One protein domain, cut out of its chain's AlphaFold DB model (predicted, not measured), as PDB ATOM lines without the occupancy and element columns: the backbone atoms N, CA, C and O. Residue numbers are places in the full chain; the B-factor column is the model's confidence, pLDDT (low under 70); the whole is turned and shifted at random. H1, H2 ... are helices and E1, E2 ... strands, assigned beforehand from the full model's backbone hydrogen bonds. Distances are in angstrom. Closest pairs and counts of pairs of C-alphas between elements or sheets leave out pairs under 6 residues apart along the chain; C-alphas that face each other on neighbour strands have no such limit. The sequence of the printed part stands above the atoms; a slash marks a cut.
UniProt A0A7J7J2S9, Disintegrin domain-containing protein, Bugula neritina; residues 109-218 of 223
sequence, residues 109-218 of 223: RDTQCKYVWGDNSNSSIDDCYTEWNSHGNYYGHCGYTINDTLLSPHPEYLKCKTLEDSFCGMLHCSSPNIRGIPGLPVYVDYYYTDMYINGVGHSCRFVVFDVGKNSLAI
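AT A GLANCE: This is residues 109 to 218 of the 223 residues of the protein "Disintegrin domain-containing protein" of Bugula neritina (UniProt A0A7J7J2S9). A domain with little regular structure: one long hairpin, E1 and E2, has two short helices, H1 and H2, near it, and a long looped stretch reaches out to Leu 150. The printed part has 110 residues, 40 in named elements, in the order H1, H2, E1, E2; the class is mixed. It is compact, with a radius of gyration of the C-alphas of 14.2 A and spans of 42 by 34 by 22 A.

IN THESE COORDINATES: E1, residues 188 to 197, is 28.8 A long; E2, residues 200 to 210, is 32.8 A, ending at C-alpha 210 (29.785, -21.137, 174.454). H2 is residues 126 to 135; H1, residues 109 to 117, begins at C-alpha 109 (42.030, -36.801, 170.081).

HOW THE PARTS SIT: The hairpin strands are antiparallel at 159 degrees; N 195 and O 202 are 2.8 A apart, within hydrogen-bond range. The closest C-alphas of H2 and E2, Cys 128 and Cys 204, are 5.7 A apart; those of H1 and E2, Val 116 and Val 207, 8.0 A. H1 and H2 are apart. Every O i to N i+4 pair is within range in H1, 4 of 6 in H2.

THE WHOLE: The farthest C-alphas, Leu 150 and Asn 198, are 43.5 A apart. The printed part has no cut; the link H2 to E1 is long, 52 residues. Confidence is under 70 at residues 147 to 154, 178 to 188 and 209 to 218.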
ATOM      1  N   ARG A 109      41.760 -38.213 170.413       89.06
ATOM      2  CA  ARG A 109      42.030 -36.801 170.081       89.06
ATOM      3  C   ARG A 109      41.867 -36.528 168.583       89.06
ATOM      4  O   ARG A 109      41.352 -35.482 168.201       89.06
ATOM      5  N   ASP A 110      42.233 -37.490 167.738       89.00
ATOM      6  CA  ASP A 110      42.050 -37.380 166.289       89.00
ATOM      7  C   ASP A 110      40.573 -37.343 165.903       89.00
ATOM      8  O   ASP A 110      40.183 -36.505 165.090       89.00
ATOM      9  N   THR A 111      39.735 -38.222 166.469       85.94
ATOM     10  CA  THR A 111      38.298 -38.226 166.150       85.94
ATOM     11  C   THR A 111      37.625 -36.944 166.627       85.94
ATOM     12  O   THR A 111      36.792 -36.393 165.909       85.94
ATOM     13  N   GLN A 112      38.038 -36.412 167.780       85.75
ATOM     14  CA  GLN A 112      37.562 -35.123 168.279       85.75
ATOM     15  C   GLN A 112      38.000 -33.963 167.378       85.75
ATOM     16  O   GLN A 112      37.178 -33.117 167.028       85.75
ATOM     17  N   CYS A 113      39.257 -33.937 166.927       87.81
ATOM     18  CA  CYS A 113      39.711 -32.926 165.975       87.81
ATOM     19  C   CYS A 113      38.921 -32.992 164.668       87.81
ATOM     20  O   CYS A 113      38.446 -31.954 164.205       87.81
ATOM     21  N   LYS A 114      38.687 -34.199 164.134       87.56
ATOM     22  CA  LYS A 114      37.876 -34.406 162.926       87.56
ATOM     23  C   LYS A 114      36.458 -33.904 163.088       87.56
ATOM     24  O   LYS A 114      35.962 -33.247 162.184       87.56
ATOM     25  N   TYR A 115      35.843 -34.139 164.242       83.00
ATOM     26  CA  TYR A 115      34.504 -33.641 164.542       83.00
ATOM     27  C   TYR A 115      34.422 -32.105 164.524       83.00
ATOM     28  O   TYR A 115      33.445 -31.536 164.047       83.00
ATOM     29  N   VAL A 116      35.458 -31.416 165.008       80.38
ATOM     30  CA  VAL A 116      35.468 -29.948 165.092       80.38
ATOM     31  C   VAL A 116      35.888 -29.290 163.778       80.38
ATOM     32  O   VAL A 116      35.283 -28.308 163.339       80.38
ATOM     33  N   TRP A 117      36.944 -29.809 163.153       83.88
ATOM     34  CA  TRP A 117      37.672 -29.153 162.064       83.88
ATOM     35  C   TRP A 117      37.530 -29.854 160.703       83.88
ATOM     36  O   TRP A 117      38.059 -29.355 159.702       83.88
ATOM     37  N   GLY A 118      36.818 -30.981 160.646       86.12
ATOM     38  CA  GLY A 118      36.605 -31.799 159.450       86.12
ATOM     39  C   GLY A 118      37.608 -32.945 159.303       86.12
ATOM     40  O   GLY A 118      38.663 -32.961 159.936       86.12
ATOM     41  N   ASP A 119      37.307 -33.882 158.406       88.50
ATOM     42  CA  ASP A 119      38.024 -35.160 158.248       88.50
ATOM     43  C   ASP A 119      39.534 -35.041 157.975       88.50
ATOM     44  O   ASP A 119      40.298 -35.953 158.287       88.50
ATOM     45  N   ASN A 120      39.976 -33.905 157.425       89.19
ATOM     46  CA  ASN A 120      41.384 -33.614 157.123       89.19
ATOM     47  C   ASN A 120      42.174 -33.058 158.322       89.19
ATOM     48  O   ASN A 120      43.258 -32.503 158.141       89.19
ATOM     49  N   SER A 121      41.627 -33.152 159.531       89.56
ATOM     50  CA  SER A 121      42.286 -32.720 160.761       89.56
ATOM     51  C   SER A 121      42.634 -33.904 161.654       89.56
ATOM     52  O   SER A 121      42.029 -34.967 161.563       89.56
ATOM     53  N   ASN A 122      43.636 -33.718 162.507       91.88
ATOM     54  CA  ASN A 122      44.071 -34.703 163.495       91.88
ATOM     55  C   ASN A 122      44.513 -33.976 164.771       91.88
ATOM     56  O   ASN A 122      44.628 -32.745 164.784       91.88
ATOM     57  N   SER A 123      44.797 -34.734 165.827       92.06
ATOM     58  CA  SER A 123      45.518 -34.229 166.990       92.06
ATOM     59  C   SER A 123      46.811 -33.564 166.531       92.06
ATOM     60  O   SER A 123      47.502 -34.051 165.634       92.06
ATOM     61  N   SER A 124      47.130 -32.425 167.134       93.69
ATOM     62  CA  SER A 124      48.432 -31.810 166.933       93.69
ATOM     63  C   SER A 124      49.527 -32.588 167.662       93.69
ATOM     64  O   SER A 124      49.257 -33.576 168.351       93.69
ATOM     65  N   ILE A 125      50.763 -32.133 167.475       94.00
ATOM     66  CA  ILE A 125      51.946 -32.673 168.142       94.00
ATOM     67  C   ILE A 125      51.849 -32.511 169.661       94.00
ATOM     68  O   ILE A 125      51.194 -31.591 170.157       94.00
ATOM     69  N   ASP A 126      52.540 -33.386 170.387       94.38
ATOM     70  CA  ASP A 126      52.523 -33.427 171.851       94.38
ATOM     71  C   ASP A 126      52.951 -32.094 172.482       94.38
ATOM     72  O   ASP A 126      52.334 -31.664 173.456       94.38
ATOM     73  N   ASP A 127      53.908 -31.383 171.878       95.00
ATOM     74  CA  ASP A 127      54.366 -30.077 172.354       95.00
ATOM     75  C   ASP A 127      53.221 -29.058 172.443       95.00
ATOM     76  O   ASP A 127      53.159 -28.288 173.399       95.00
ATOM     77  N   CYS A 128      52.259 -29.075 171.504       94.44
ATOM     78  CA  CYS A 128      51.089 -28.191 171.583       94.44
ATOM     79  C   CYS A 128      50.324 -28.396 172.894       94.44
ATOM     80  O   CYS A 128      49.816 -27.435 173.454       94.44
ATOM     81  N   TYR A 129      50.263 -29.624 173.399       94.00
ATOM     82  CA  TYR A 129      49.612 -29.918 174.667       94.00
ATOM     83  C   TYR A 129      50.509 -29.539 175.842       94.00
ATOM     84  O   TYR A 129      50.089 -28.778 176.710       94.00
ATOM     85  N   THR A 130      51.744 -30.038 175.883       94.69
ATOM     86  CA  THR A 130      52.612 -29.877 177.059       94.69
ATOM     87  C   THR A 130      53.032 -28.428 177.294       94.69
ATOM     88  O   THR A 130      53.115 -28.001 178.446       94.69
ATOM     89  N   GLU A 131      53.235 -27.647 176.233       93.31
ATOM     90  CA  GLU A 131      53.598 -26.233 176.345       93.31
ATOM     91  C   GLU A 131      52.383 -25.364 176.684       93.31
ATOM     92  O   GLU A 131      52.415 -24.597 177.645       93.31
ATOM     93  N   TRP A 132      51.275 -25.488 175.946       93.00
ATOM     94  CA  TRP A 132      50.137 -24.592 176.159       93.00
ATOM     95  C   TRP A 132      49.328 -24.953 177.405       93.00
ATOM     96  O   TRP A 132      49.021 -24.065 178.203       93.00
ATOM     97  N   ASN A 133      49.024 -26.232 177.641       93.44
ATOM     98  CA  ASN A 133      48.170 -26.631 178.765       93.44
ATOM     99  C   ASN A 133      48.851 -26.497 180.139       93.44
ATOM    100  O   ASN A 133      48.172 -26.302 181.155       93.44
ATOM    101  N   SER A 134      50.186 -26.514 180.193       94.31
ATOM    102  CA  SER A 134      50.938 -26.252 181.428       94.31
ATOM    103  C   SER A 134      50.938 -24.769 181.831       94.31
ATOM    104  O   SER A 134      51.121 -24.436 183.008       94.31
ATOM    105  N   HIS A 135      50.673 -23.858 180.887       92.69
ATOM    106  CA  HIS A 135      50.626 -22.426 181.165       92.69
ATOM    107  C   HIS A 135      49.370 -21.991 181.914       92.69
ATOM    108  O   HIS A 135      49.457 -21.015 182.663       92.69
ATOM    109  N   GLY A 136      48.244 -22.702 181.758       89.38
ATOM    110  CA  GLY A 136      46.967 -22.365 182.397       89.38
ATOM    111  C   GLY A 136      46.560 -20.939 182.070       89.38
ATOM    112  O   GLY A 136      46.506 -20.075 182.942       89.38
ATOM    113  N   ASN A 137      46.356 -20.683 180.787       87.75
ATOM    114  CA  ASN A 137      45.915 -19.402 180.266       87.75
ATOM    115  C   ASN A 137      44.918 -19.631 179.127       87.75
ATOM    116  O   ASN A 137      44.520 -20.757 178.850       87.75
ATOM    117  N   TYR A 138      44.546 -18.552 178.447       85.06
ATOM    118  CA  TYR A 138      43.612 -18.576 177.327       85.06
ATOM    119  C   TYR A 138      43.941 -19.601 176.220       85.06
ATOM    120  O   TYR A 138      43.035 -20.150 175.602       85.06
ATOM    121  N   TYR A 139      45.227 -19.852 175.962       86.69
ATOM    122  CA  TYR A 139      45.698 -20.721 174.882       86.69
ATOM    123  C   TYR A 139      45.821 -22.190 175.289       86.69
ATOM    124  O   TYR A 139      46.023 -23.019 174.415       86.69
ATOM    125  N   GLY A 140      45.740 -22.516 176.580       89.50
ATOM    126  CA  GLY A 140      45.839 -23.890 177.060       89.50
ATOM    127  C   GLY A 140      45.701 -23.981 178.577       89.50
ATOM    128  O   GLY A 140      46.306 -23.213 179.331       89.50
ATOM    129  N   HIS A 141      44.869 -24.916 179.030       89.94
ATOM    130  CA  HIS A 141      44.521 -25.102 180.437       89.94
ATOM    131  C   HIS A 141      43.787 -26.437 180.679       89.94
ATOM    132  O   HIS A 141      43.242 -27.048 179.762       89.94
ATOM    133  N   CYS A 142      43.717 -26.856 181.942       90.69
ATOM    134  CA  CYS A 142      42.991 -28.035 182.436       90.69
ATOM    135  C   CYS A 142      41.604 -27.675 183.003       90.69
ATOM    136  O   CYS A 142      41.163 -28.219 184.013       90.69
ATOM    137  N   GLY A 143      40.922 -26.706 182.392       84.06
ATOM    138  CA  GLY A 143      39.694 -26.116 182.943       84.06
ATOM    139  C   GLY A 143      39.856 -24.655 183.353       84.06
ATOM    140  O   GLY A 143      40.960 -24.114 183.340       84.06
ATOM    141  N   TYR A 144      38.748 -23.992 183.648       81.75
ATOM    142  CA  TYR A 144      38.731 -22.607 184.108       81.75
ATOM    143  C   TYR A 144      37.515 -22.388 185.006       81.75
ATOM    144  O   TYR A 144      36.527 -23.120 184.915       81.75
ATOM    145  N   THR A 145      37.579 -21.381 185.866       76.62
ATOM    146  CA  THR A 145      36.445 -20.926 186.671       76.62
ATOM    147  C   THR A 145      35.998 -19.545 186.208       76.62
ATOM    148  O   THR A 145      36.808 -18.663 185.919       76.62
ATOM    149  N   ILE A 146      34.682 -19.354 186.107       74.00
ATOM    150  CA  ILE A 146      34.094 -18.046 185.806       74.00
ATOM    151  C   ILE A 146      33.858 -17.339 187.136       74.00
ATOM    152  O   ILE A 146      32.916 -17.661 187.859       74.00
ATOM    153  N   ASN A 147      34.711 -16.370 187.455       67.38
ATOM    154  CA  ASN A 147      34.537 -15.511 188.620       67.38
ATOM    155  C   ASN A 147      33.885 -14.198 188.177       67.38
ATOM    156  O   ASN A 147      34.568 -13.187 188.105       67.38
ATOM    157  N   ASP A 148      32.580 -14.195 187.883       63.28
ATOM    158  CA  ASP A 148      31.846 -12.991 187.441       63.28
ATOM    159  C   ASP A 148      31.638 -11.993 188.598       63.28
ATOM    160  O   ASP A 148      30.553 -11.788 189.142       63.28
ATOM    161  N   THR A 149      32.749 -11.428 189.058       65.00
ATOM    162  CA  THR A 149      32.815 -10.389 190.075       65.00
ATOM    163  C   THR A 149      33.433  -9.151 189.448       65.00
ATOM    164  O   THR A 149      34.331  -9.244 188.611       65.00
ATOM    165  N   LEU A 150      33.031  -7.973 189.927       60.59
ATOM    166  CA  LEU A 150      33.589  -6.684 189.492       60.59
ATOM    167  C   LEU A 150      35.122  -6.582 189.650       60.59
ATOM    168  O   LEU A 150      35.731  -5.664 189.107       60.59
ATOM    169  N   LEU A 151      35.741  -7.498 190.404       60.59
ATOM    170  CA  LEU A 151      37.174  -7.541 190.693       60.59
ATOM    171  C   LEU A 151      37.961  -8.494 189.778       60.59
ATOM    172  O   LEU A 151      39.175  -8.337 189.674       60.59
ATOM    173  N   SER A 152      37.308  -9.453 189.113       57.16
ATOM    174  CA  SER A 152      37.965 -10.395 188.197       57.16
ATOM    175  C   SER A 152      37.078 -10.698 186.986       57.16
ATOM    176  O   SER A 152      36.558 -11.798 186.873       57.16
ATOM    177  N   PRO A 153      36.920  -9.759 186.038       65.75
ATOM    178  CA  PRO A 153      36.007  -9.910 184.900       65.75
ATOM    179  C   PRO A 153      36.436 -10.978 183.872       65.75
ATOM    180  O   PRO A 153      35.794 -11.118 182.835       65.75
ATOM    181  N   HIS A 154      37.527 -11.707 184.125       69.25
ATOM    182  CA  HIS A 154      38.068 -12.734 183.238       69.25
ATOM    183  C   HIS A 154      38.078 -14.102 183.938       69.25
ATOM    184  O   HIS A 154      38.249 -14.155 185.162       69.25
ATOM    185  N   PRO A 155      37.930 -15.201 183.178       77.06
ATOM    186  CA  PRO A 155      38.044 -16.550 183.715       77.06
ATOM    187  C   PRO A 155      39.436 -16.810 184.305       77.06
ATOM    188  O   PRO A 155      40.456 -16.386 183.757       77.06
ATOM    189  N   GLU A 156      39.474 -17.536 185.418       84.62
ATOM    190  CA  GLU A 156      40.713 -18.025 186.018       84.62
ATOM    191  C   GLU A 156      41.024 -19.412 185.446       84.62
ATOM    192  O   GLU A 156      40.263 -20.361 185.626       84.62
ATOM    193  N   TYR A 157      42.132 -19.520 184.718       86.25
ATOM    194  CA  TYR A 157      42.525 -20.737 184.013       86.25
ATOM    195  C   TYR A 157      43.369 -21.659 184.896       86.25
ATOM    196  O   TYR A 157      44.360 -21.242 185.500       86.25
ATOM    197  N   LEU A 158      43.009 -22.942 184.937       90.00
ATOM    198  CA  LEU A 158      43.735 -23.951 185.697       90.00
ATOM    199  C   LEU A 158      44.920 -24.485 184.887       90.00
ATOM    200  O   LEU A 158      44.747 -25.038 183.803       90.00
ATOM    201  N   LYS A 159      46.128 -24.391 185.440       93.62
ATOM    202  CA  LYS A 159      47.313 -25.064 184.884       93.62
ATOM    203  C   LYS A 159      47.180 -26.578 185.015       93.62
ATOM    204  O   LYS A 159      46.817 -27.067 186.088       93.62
ATOM    205  N   CYS A 160      47.532 -27.319 183.970       93.12
ATOM    206  CA  CYS A 160      47.706 -28.763 184.088       93.12
ATOM    207  C   CYS A 160      48.905 -29.076 184.992       93.12
ATOM    208  O   CYS A 160      49.955 -28.441 184.888       93.12
ATOM    209  N   LYS A 161      48.730 -30.007 185.936       94.44
ATOM    210  CA  LYS A 161      49.705 -30.236 187.018       94.44
ATOM    211  C   LYS A 161      50.860 -31.123 186.578       94.44
ATOM    212  O   LYS A 161      51.982 -30.935 187.042       94.44
ATOM    213  N   THR A 162      50.577 -32.094 185.720       94.81
ATOM    214  CA  THR A 162      51.552 -33.056 185.212       94.81
ATOM    215  C   THR A 162      51.609 -33.037 183.684       94.81
ATOM    216  O   THR A 162      50.729 -32.495 183.010       94.81
ATOM    217  N   LEU A 163      52.660 -33.645 183.126       92.19
ATOM    218  CA  LEU A 163      52.755 -33.869 181.681       92.19
ATOM    219  C   LEU A 163      51.597 -34.737 181.174       92.19
ATOM    220  O   LEU A 163      51.086 -34.485 180.093       92.19
ATOM    221  N   GLU A 164      51.148 -35.709 181.969       90.88
ATOM    222  CA  GLU A 164      50.004 -36.562 181.635       90.88
ATOM    223  C   GLU A 164      48.698 -35.756 181.601       90.88
ATOM    224  O   GLU A 164      47.986 -35.789 180.599       90.88
ATOM    225  N   ASP A 165      48.453 -34.922 182.619       89.75
ATOM    226  CA  ASP A 165      47.275 -34.039 182.666       89.75
ATOM    227  C   ASP A 165      47.227 -33.070 181.478       89.75
ATOM    228  O   ASP A 165      46.152 -32.645 181.058       89.75
ATOM    229  N   SER A 166      48.384 -32.718 180.908       93.44
ATOM    230  CA  SER A 166      48.458 -31.815 179.755       93.44
ATOM    231  C   SER A 166      47.764 -32.396 178.517       93.44
ATOM    232  O   SER A 166      47.289 -31.629 177.682       93.44
ATOM    233  N   PHE A 167      47.621 -33.723 178.425       90.69
ATOM    234  CA  PHE A 167      46.855 -34.399 177.372       90.69
ATOM    235  C   PHE A 167      45.366 -34.575 177.698       90.69
ATOM    236  O   PHE A 167      44.625 -35.049 176.840       90.69
ATOM    237  N   CYS A 168      44.934 -34.191 178.900       88.19
ATOM    238  CA  CYS A 168      43.533 -34.180 179.337       88.19
ATOM    239  C   CYS A 168      42.943 -32.757 179.382       88.19
ATOM    240  O   CYS A 168      41.748 -32.582 179.620       88.19
ATOM    241  N   GLY A 169      43.782 -31.737 179.174       88.06
ATOM    242  CA  GLY A 169      43.387 -30.333 179.098       88.06
ATOM    243  C   GLY A 169      42.719 -29.961 177.772       88.06
ATOM    244  O   GLY A 169      42.009 -30.753 177.152       88.06
ATOM    245  N   MET A 170      42.936 -28.723 177.330       89.81
ATOM    246  CA  MET A 170      42.406 -28.231 176.060       89.81
ATOM    247  C   MET A 170      42.922 -29.061 174.871       89.81
ATOM    248  O   MET A 170      44.112 -29.370 174.778       89.81
ATOM    249  N   LEU A 171      42.014 -29.401 173.951       90.44
ATOM    250  CA  LEU A 171      42.324 -30.106 172.709       90.44
ATOM    251  C   LEU A 171      43.055 -29.190 171.713       90.44
ATOM    252  O   LEU A 171      42.542 -28.128 171.351       90.44
ATOM    253  N   HIS A 172      44.194 -29.654 171.193       92.19
ATOM    254  CA  HIS A 172      44.952 -28.978 170.141       92.19
ATOM    255  C   HIS A 172      44.974 -29.798 168.851       92.19
ATOM    256  O   HIS A 172      45.449 -30.931 168.813       92.19
ATOM    257  N   CYS A 173      44.522 -29.195 167.758       91.94
ATOM    258  CA  CYS A 173      44.368 -29.851 166.468       91.94
ATOM    259  C   CYS A 173      45.326 -29.295 165.416       91.94
ATOM    260  O   CYS A 173      45.537 -28.086 165.296       91.94
ATOM    261  N   SER A 174      45.844 -30.191 164.584       92.81
ATOM    262  CA  SER A 174      46.428 -29.840 163.297       92.81
ATOM    263  C   SER A 174      45.330 -29.934 162.243       92.81
ATOM    264  O   SER A 174      44.744 -30.996 162.028       92.81
ATOM    265  N   SER A 175      45.004 -28.815 161.606       87.00
ATOM    266  CA  SER A 175      43.997 -28.758 160.546       87.00
ATOM    267  C   SER A 175      44.483 -27.822 159.446       87.00
ATOM    268  O   SER A 175      45.226 -26.895 159.740       87.00
ATOM    269  N   PRO A 176      44.088 -28.012 158.180       80.06
ATOM    270  CA  PRO A 176      44.217 -26.982 157.155       80.06
ATOM    271  C   PRO A 176      43.073 -25.951 157.230       80.06
ATOM    272  O   PRO A 176      43.262 -24.789 156.871       80.06
ATOM    273  N   ASN A 177      41.910 -26.311 157.786       72.12
ATOM    274  CA  ASN A 177      40.683 -25.504 157.764       72.12
ATOM    275  C   ASN A 177      40.633 -24.435 158.863       72.12
ATOM    276  O   ASN A 177      40.749 -24.747 160.045       72.12
ATOM    277  N   ILE A 178      40.437 -23.170 158.481       63.78
ATOM    278  CA  ILE A 178      40.382 -22.021 159.413       63.78
ATOM    279  C   ILE A 178      38.988 -21.878 160.058       63.78
ATOM    280  O   ILE A 178      38.819 -21.177 161.049       63.78
ATOM    281  N   ARG A 179      37.977 -22.558 159.506       64.62
ATOM    282  CA  ARG A 179      36.616 -22.631 160.049       64.62
ATOM    283  C   ARG A 179      36.276 -24.090 160.328       64.62
ATOM    284  O   ARG A 179      36.682 -24.957 159.553       64.62
ATOM    285  N   GLY A 180      35.556 -24.348 161.415       60.56
ATOM    286  CA  GLY A 180      35.038 -25.681 161.708       60.56
ATOM    287  C   GLY A 180      33.898 -26.102 160.784       60.56
ATOM    288  O   GLY A 180      33.502 -25.371 159.870       60.56
ATOM    289  N   ILE A 181      33.387 -27.307 161.021       61.72
ATOM    290  CA  ILE A 181      32.311 -27.902 160.221       61.72
ATOM    291  C   ILE A 181      31.008 -27.081 160.364       61.72
ATOM    292  O   ILE A 181      30.674 -26.655 161.474       61.72
ATOM    293  N   PRO A 182      30.232 -26.871 159.281       55.34
ATOM    294  CA  PRO A 182      28.873 -26.331 159.372       55.34
ATOM    295  C   PRO A 182      27.981 -27.178 160.301       55.34
ATOM    296  O   PRO A 182      27.913 -28.391 160.136       55.34
ATOM    297  N   GLY A 183      27.263 -26.550 161.241       56.41
ATOM    298  CA  GLY A 183      26.305 -27.235 162.131       56.41
ATOM    299  C   GLY A 183      26.723 -27.364 163.600       56.41
ATOM    300  O   GLY A 183      25.959 -27.905 164.397       56.41
ATOM    301  N   LEU A 184      27.891 -26.842 163.984       61.69
ATOM    302  CA  LEU A 184      28.236 -26.633 165.394       61.69
ATOM    303  C   LEU A 184      27.346 -25.532 166.020       61.69
ATOM    304  O   LEU A 184      26.802 -24.707 165.275       61.69
ATOM    305  N   PRO A 185      27.139 -25.527 167.357       60.72
ATOM    306  CA  PRO A 185      26.279 -24.545 168.021       60.72
ATOM    307  C   PRO A 185      26.669 -23.104 167.665       60.72
ATOM    308  O   PRO A 185      27.806 -22.818 167.311       60.72
ATOM    309  N   VAL A 186      25.707 -22.183 167.747       54.66
ATOM    310  CA  VAL A 186      25.781 -20.830 167.155       54.66
ATOM    311  C   VAL A 186      26.937 -19.962 167.702       54.66
ATOM    312  O   VAL A 186      27.268 -18.947 167.096       54.66
ATOM    313  N   TYR A 187      27.584 -20.373 168.799       63.34
ATOM    314  CA  TYR A 187      28.700 -19.671 169.439       63.34
ATOM    315  C   TYR A 187      29.918 -20.592 169.598       63.34
ATOM    316  O   TYR A 187      30.169 -21.158 170.663       63.34
ATOM    317  N   VAL A 188      30.675 -20.757 168.510       67.44
ATOM    318  CA  VAL A 188      32.006 -21.376 168.536       67.44
ATOM    319  C   VAL A 188      33.012 -20.377 168.011       67.44
ATOM    320  O   VAL A 188      32.953 -19.988 166.842       67.44
ATOM    321  N   ASP A 189      33.959 -20.007 168.863       72.62
ATOM    322  CA  ASP A 189      35.107 -19.232 168.433       72.62
ATOM    323  C   ASP A 189      36.263 -20.170 168.080       72.62
ATOM    324  O   ASP A 189      36.630 -21.071 168.841       72.62
ATOM    325  N   TYR A 190      36.835 -19.941 166.901       76.31
ATOM    326  CA  TYR A 190      37.941 -20.718 166.357       76.31
ATOM    327  C   TYR A 190      39.239 -19.943 166.518       76.31
ATOM    328  O   TYR A 190      39.374 -18.829 166.008       76.31
ATOM    329  N   TYR A 191      40.216 -20.573 167.158       80.69
ATOM    330  CA  TYR A 191      41.517 -19.979 167.412       80.69
ATOM    331  C   TYR A 191      42.623 -20.782 166.747       80.69
ATOM    332  O   TYR A 191      42.562 -22.007 166.595       80.69
ATOM    333  N   TYR A 192      43.654 -20.058 166.335       81.06
ATOM    334  CA  TYR A 192      44.842 -20.608 165.716       81.06
ATOM    335  C   TYR A 192      46.067 -20.039 166.422       81.06
ATOM    336  O   TYR A 192      46.177 -18.834 166.638       81.06
ATOM    337  N   THR A 193      46.984 -20.923 166.785       83.56
ATOM    338  CA  THR A 193      48.348 -20.562 167.157       83.56
ATOM    339  C   THR A 193      49.291 -21.563 166.509       83.56
ATOM    340  O   THR A 193      48.911 -22.713 166.273       83.56
ATOM    341  N   ASP A 194      50.498 -21.121 166.187       86.31
ATOM    342  CA  ASP A 194      51.533 -21.953 165.586       86.31
ATOM    343  C   ASP A 194      52.729 -22.025 166.531       86.31
ATOM    344  O   ASP A 194      53.125 -21.032 167.146       86.31
ATOM    345  N   MET A 195      53.328 -23.205 166.618       89.75
ATOM    346  CA  MET A 195      54.555 -23.442 167.362       89.75
ATOM    347  C   MET A 195      55.704 -23.716 166.406       89.75
ATOM    348  O   MET A 195      55.534 -24.434 165.426       89.75
ATOM    349  N   TYR A 196      56.883 -23.173 166.696       90.44
ATOM    350  CA  TYR A 196      58.073 -23.396 165.882       90.44
ATOM    351  C   TYR A 196      59.081 -24.252 166.638       90.44
ATOM    352  O   TYR A 196      59.680 -23.795 167.609       90.44
ATOM    353  N   ILE A 197      59.308 -25.470 166.155       90.19
ATOM    354  CA  ILE A 197      60.296 -26.402 166.701       90.19
ATOM    355  C   ILE A 197      61.391 -26.567 165.655       90.19
ATOM    356  O   ILE A 197      61.133 -26.981 164.528       90.19
ATOM    357  N   ASN A 198      62.629 -26.201 165.999       92.25
ATOM    358  CA  ASN A 198      63.776 -26.265 165.082       92.25
ATOM    359  C   ASN A 198      63.538 -25.552 163.730       92.25
ATOM    360  O   ASN A 198      64.036 -25.981 162.691       92.25
ATOM    361  N   GLY A 199      62.756 -24.467 163.733       90.81
ATOM    362  CA  GLY A 199      62.400 -23.710 162.528       90.81
ATOM    363  C   GLY A 199      61.258 -24.308 161.694       90.81
ATOM    364  O   GLY A 199      60.897 -23.725 160.675       90.81
ATOM    365  N   VAL A 200      60.665 -25.427 162.121       91.31
ATOM    366  CA  VAL A 200      59.475 -26.029 161.505       91.31
ATOM    367  C   VAL A 200      58.228 -25.572 162.257       91.31
ATOM    368  O   VAL A 200      58.171 -25.679 163.479       91.31
ATOM    369  N   GLY A 201      57.245 -25.040 161.528       89.75
ATOM    370  CA  GLY A 201      55.966 -24.602 162.086       89.75
ATOM    371  C   GLY A 201      54.972 -25.755 162.248       89.75
ATOM    372  O   GLY A 201      54.785 -26.554 161.330       89.75
ATOM    373  N   HIS A 202      54.302 -25.805 163.395       91.44
ATOM    374  CA  HIS A 202      53.285 -26.784 163.761       91.44
ATOM    375  C   HIS A 202      52.011 -26.067 164.210       91.44
ATOM    376  O   HIS A 202      52.045 -25.229 165.106       91.44
ATOM    377  N   SER A 203      50.879 -26.420 163.607       90.94
ATOM    378  CA  SER A 203      49.583 -25.804 163.903       90.94
ATOM    379  C   SER A 203      48.988 -26.360 165.201       90.94
ATOM    380  O   SER A 203      48.696 -27.553 165.276       90.94
ATOM    381  N   CYS A 204      48.702 -25.498 166.176       91.88
ATOM    382  CA  CYS A 204      47.984 -25.816 167.413       91.88
ATOM    383  C   CYS A 204      46.617 -25.097 167.420       91.88
ATOM    384  O   CYS A 204      46.437 -24.056 168.048       91.88
ATOM    385  N   ARG A 205      45.630 -25.614 166.687       89.94
ATOM    386  CA  ARG A 205      44.286 -25.007 166.612       89.94
ATOM    387  C   ARG A 205      43.400 -25.487 167.747       89.94
ATOM    388  O   ARG A 205      43.479 -26.650 168.124       89.94
ATOM    389  N   PHE A 206      42.529 -24.625 168.245       86.94
ATOM    390  CA  PHE A 206      41.594 -24.960 169.318       86.94
ATOM    391  C   PHE A 206      40.293 -24.172 169.166       86.94
ATOM    392  O   PHE A 206      40.214 -23.197 168.415       86.94
ATOM    393  N   VAL A 207      39.251 -24.637 169.844       78.69
ATOM    394  CA  VAL A 207      37.921 -24.027 169.817       78.69
ATOM    395  C   VAL A 207      37.421 -23.797 171.227       78.69
ATOM    396  O   VAL A 207      37.702 -24.585 172.130       78.69
ATOM    397  N   VAL A 208      36.642 -22.736 171.393       74.44
ATOM    398  CA  VAL A 208      35.911 -22.459 172.628       74.44
ATOM    399  C   VAL A 208      34.422 -22.478 172.292       74.44
ATOM    400  O   VAL A 208      33.967 -21.697 171.457       74.44
ATOM    401  N   PHE A 209      33.676 -23.402 172.904       68.00
ATOM    402  CA  PHE A 209      32.226 -23.512 172.741       68.00
ATOM    403  C   PHE A 209      31.522 -22.737 173.847       68.00
ATOM    404  O   PHE A 209      31.629 -23.131 175.006       68.00
ATOM    405  N   ASP A 210      30.746 -21.709 173.510       59.06
ATOM    406  CA  ASP A 210      29.785 -21.137 174.454       59.06
ATOM    407  C   ASP A 210      28.444 -21.857 174.321       59.06
ATOM    408  O   ASP A 210      27.683 -21.640 173.377       59.06
ATOM    409  N   VAL A 211      28.168 -22.772 175.257       56.72
ATOM    410  CA  VAL A 211      26.904 -23.524 175.275       56.72
ATOM    411  C   VAL A 211      25.802 -22.824 176.081       56.72
ATOM    412  O   VAL A 211      24.708 -23.368 176.204       56.72
ATOM    413  N   GLY A 212      26.037 -21.593 176.559       45.19
ATOM    414  CA  GLY A 212      25.056 -20.778 177.270       45.19
ATOM    415  C   GLY A 212      24.793 -21.248 178.708       45.19
ATOM    416  O   GLY A 212      24.452 -22.398 178.960       45.19
ATOM    417  N   LYS A 213      24.880 -20.300 179.655       40.06
ATOM    418  CA  LYS A 213      24.807 -20.457 181.128       40.06
ATOM    419  C   LYS A 213      25.996 -21.204 181.746       40.06
ATOM    420  O   LYS A 213      25.942 -22.404 181.973       40.06
ATOM    421  N   ASN A 214      27.026 -20.446 182.133       41.84
ATOM    422  CA  ASN A 214      28.103 -20.860 183.051       41.84
ATOM    423  C   ASN A 214      28.798 -22.187 182.709       41.84
ATOM    424  O   ASN A 214      29.308 -22.881 183.587       41.84
ATOM    425  N   SER A 215      28.803 -22.567 181.442       36.38
ATOM    426  CA  SER A 215      29.441 -23.778 180.953       36.38
ATOM    427  C   SER A 215      29.932 -23.454 179.553       36.38
ATOM    428  O   SER A 215      29.143 -23.435 178.622       36.38
ATOM    429  N   LEU A 216      31.214 -23.132 179.390       42.31
ATOM    430  CA  LEU A 216      31.881 -23.378 178.110       42.31
ATOM    431  C   LEU A 216      32.345 -24.826 178.187       42.31
ATOM    432  O   LEU A 216      33.144 -25.167 179.066       42.31
ATOM    433  N   ALA A 217      31.814 -25.679 177.316       39.72
ATOM    434  CA  ALA A 217      32.348 -27.016 177.154       39.72
ATOM    435  C   ALA A 217      33.708 -26.863 176.471       39.72
ATOM    436  O   ALA A 217      33.801 -26.602 175.274       39.72
ATOM    437  N   ILE A 218      34.787 -27.006 177.235       46.03
ATOM    438  CA  ILE A 218      36.036 -27.457 176.631       46.03
ATOM    439  C   ILE A 218      35.684 -28.839 176.080       46.03
ATOM    440  O   ILE A 218      35.038 -29.619 176.788       46.03
TER     441      ILE A 218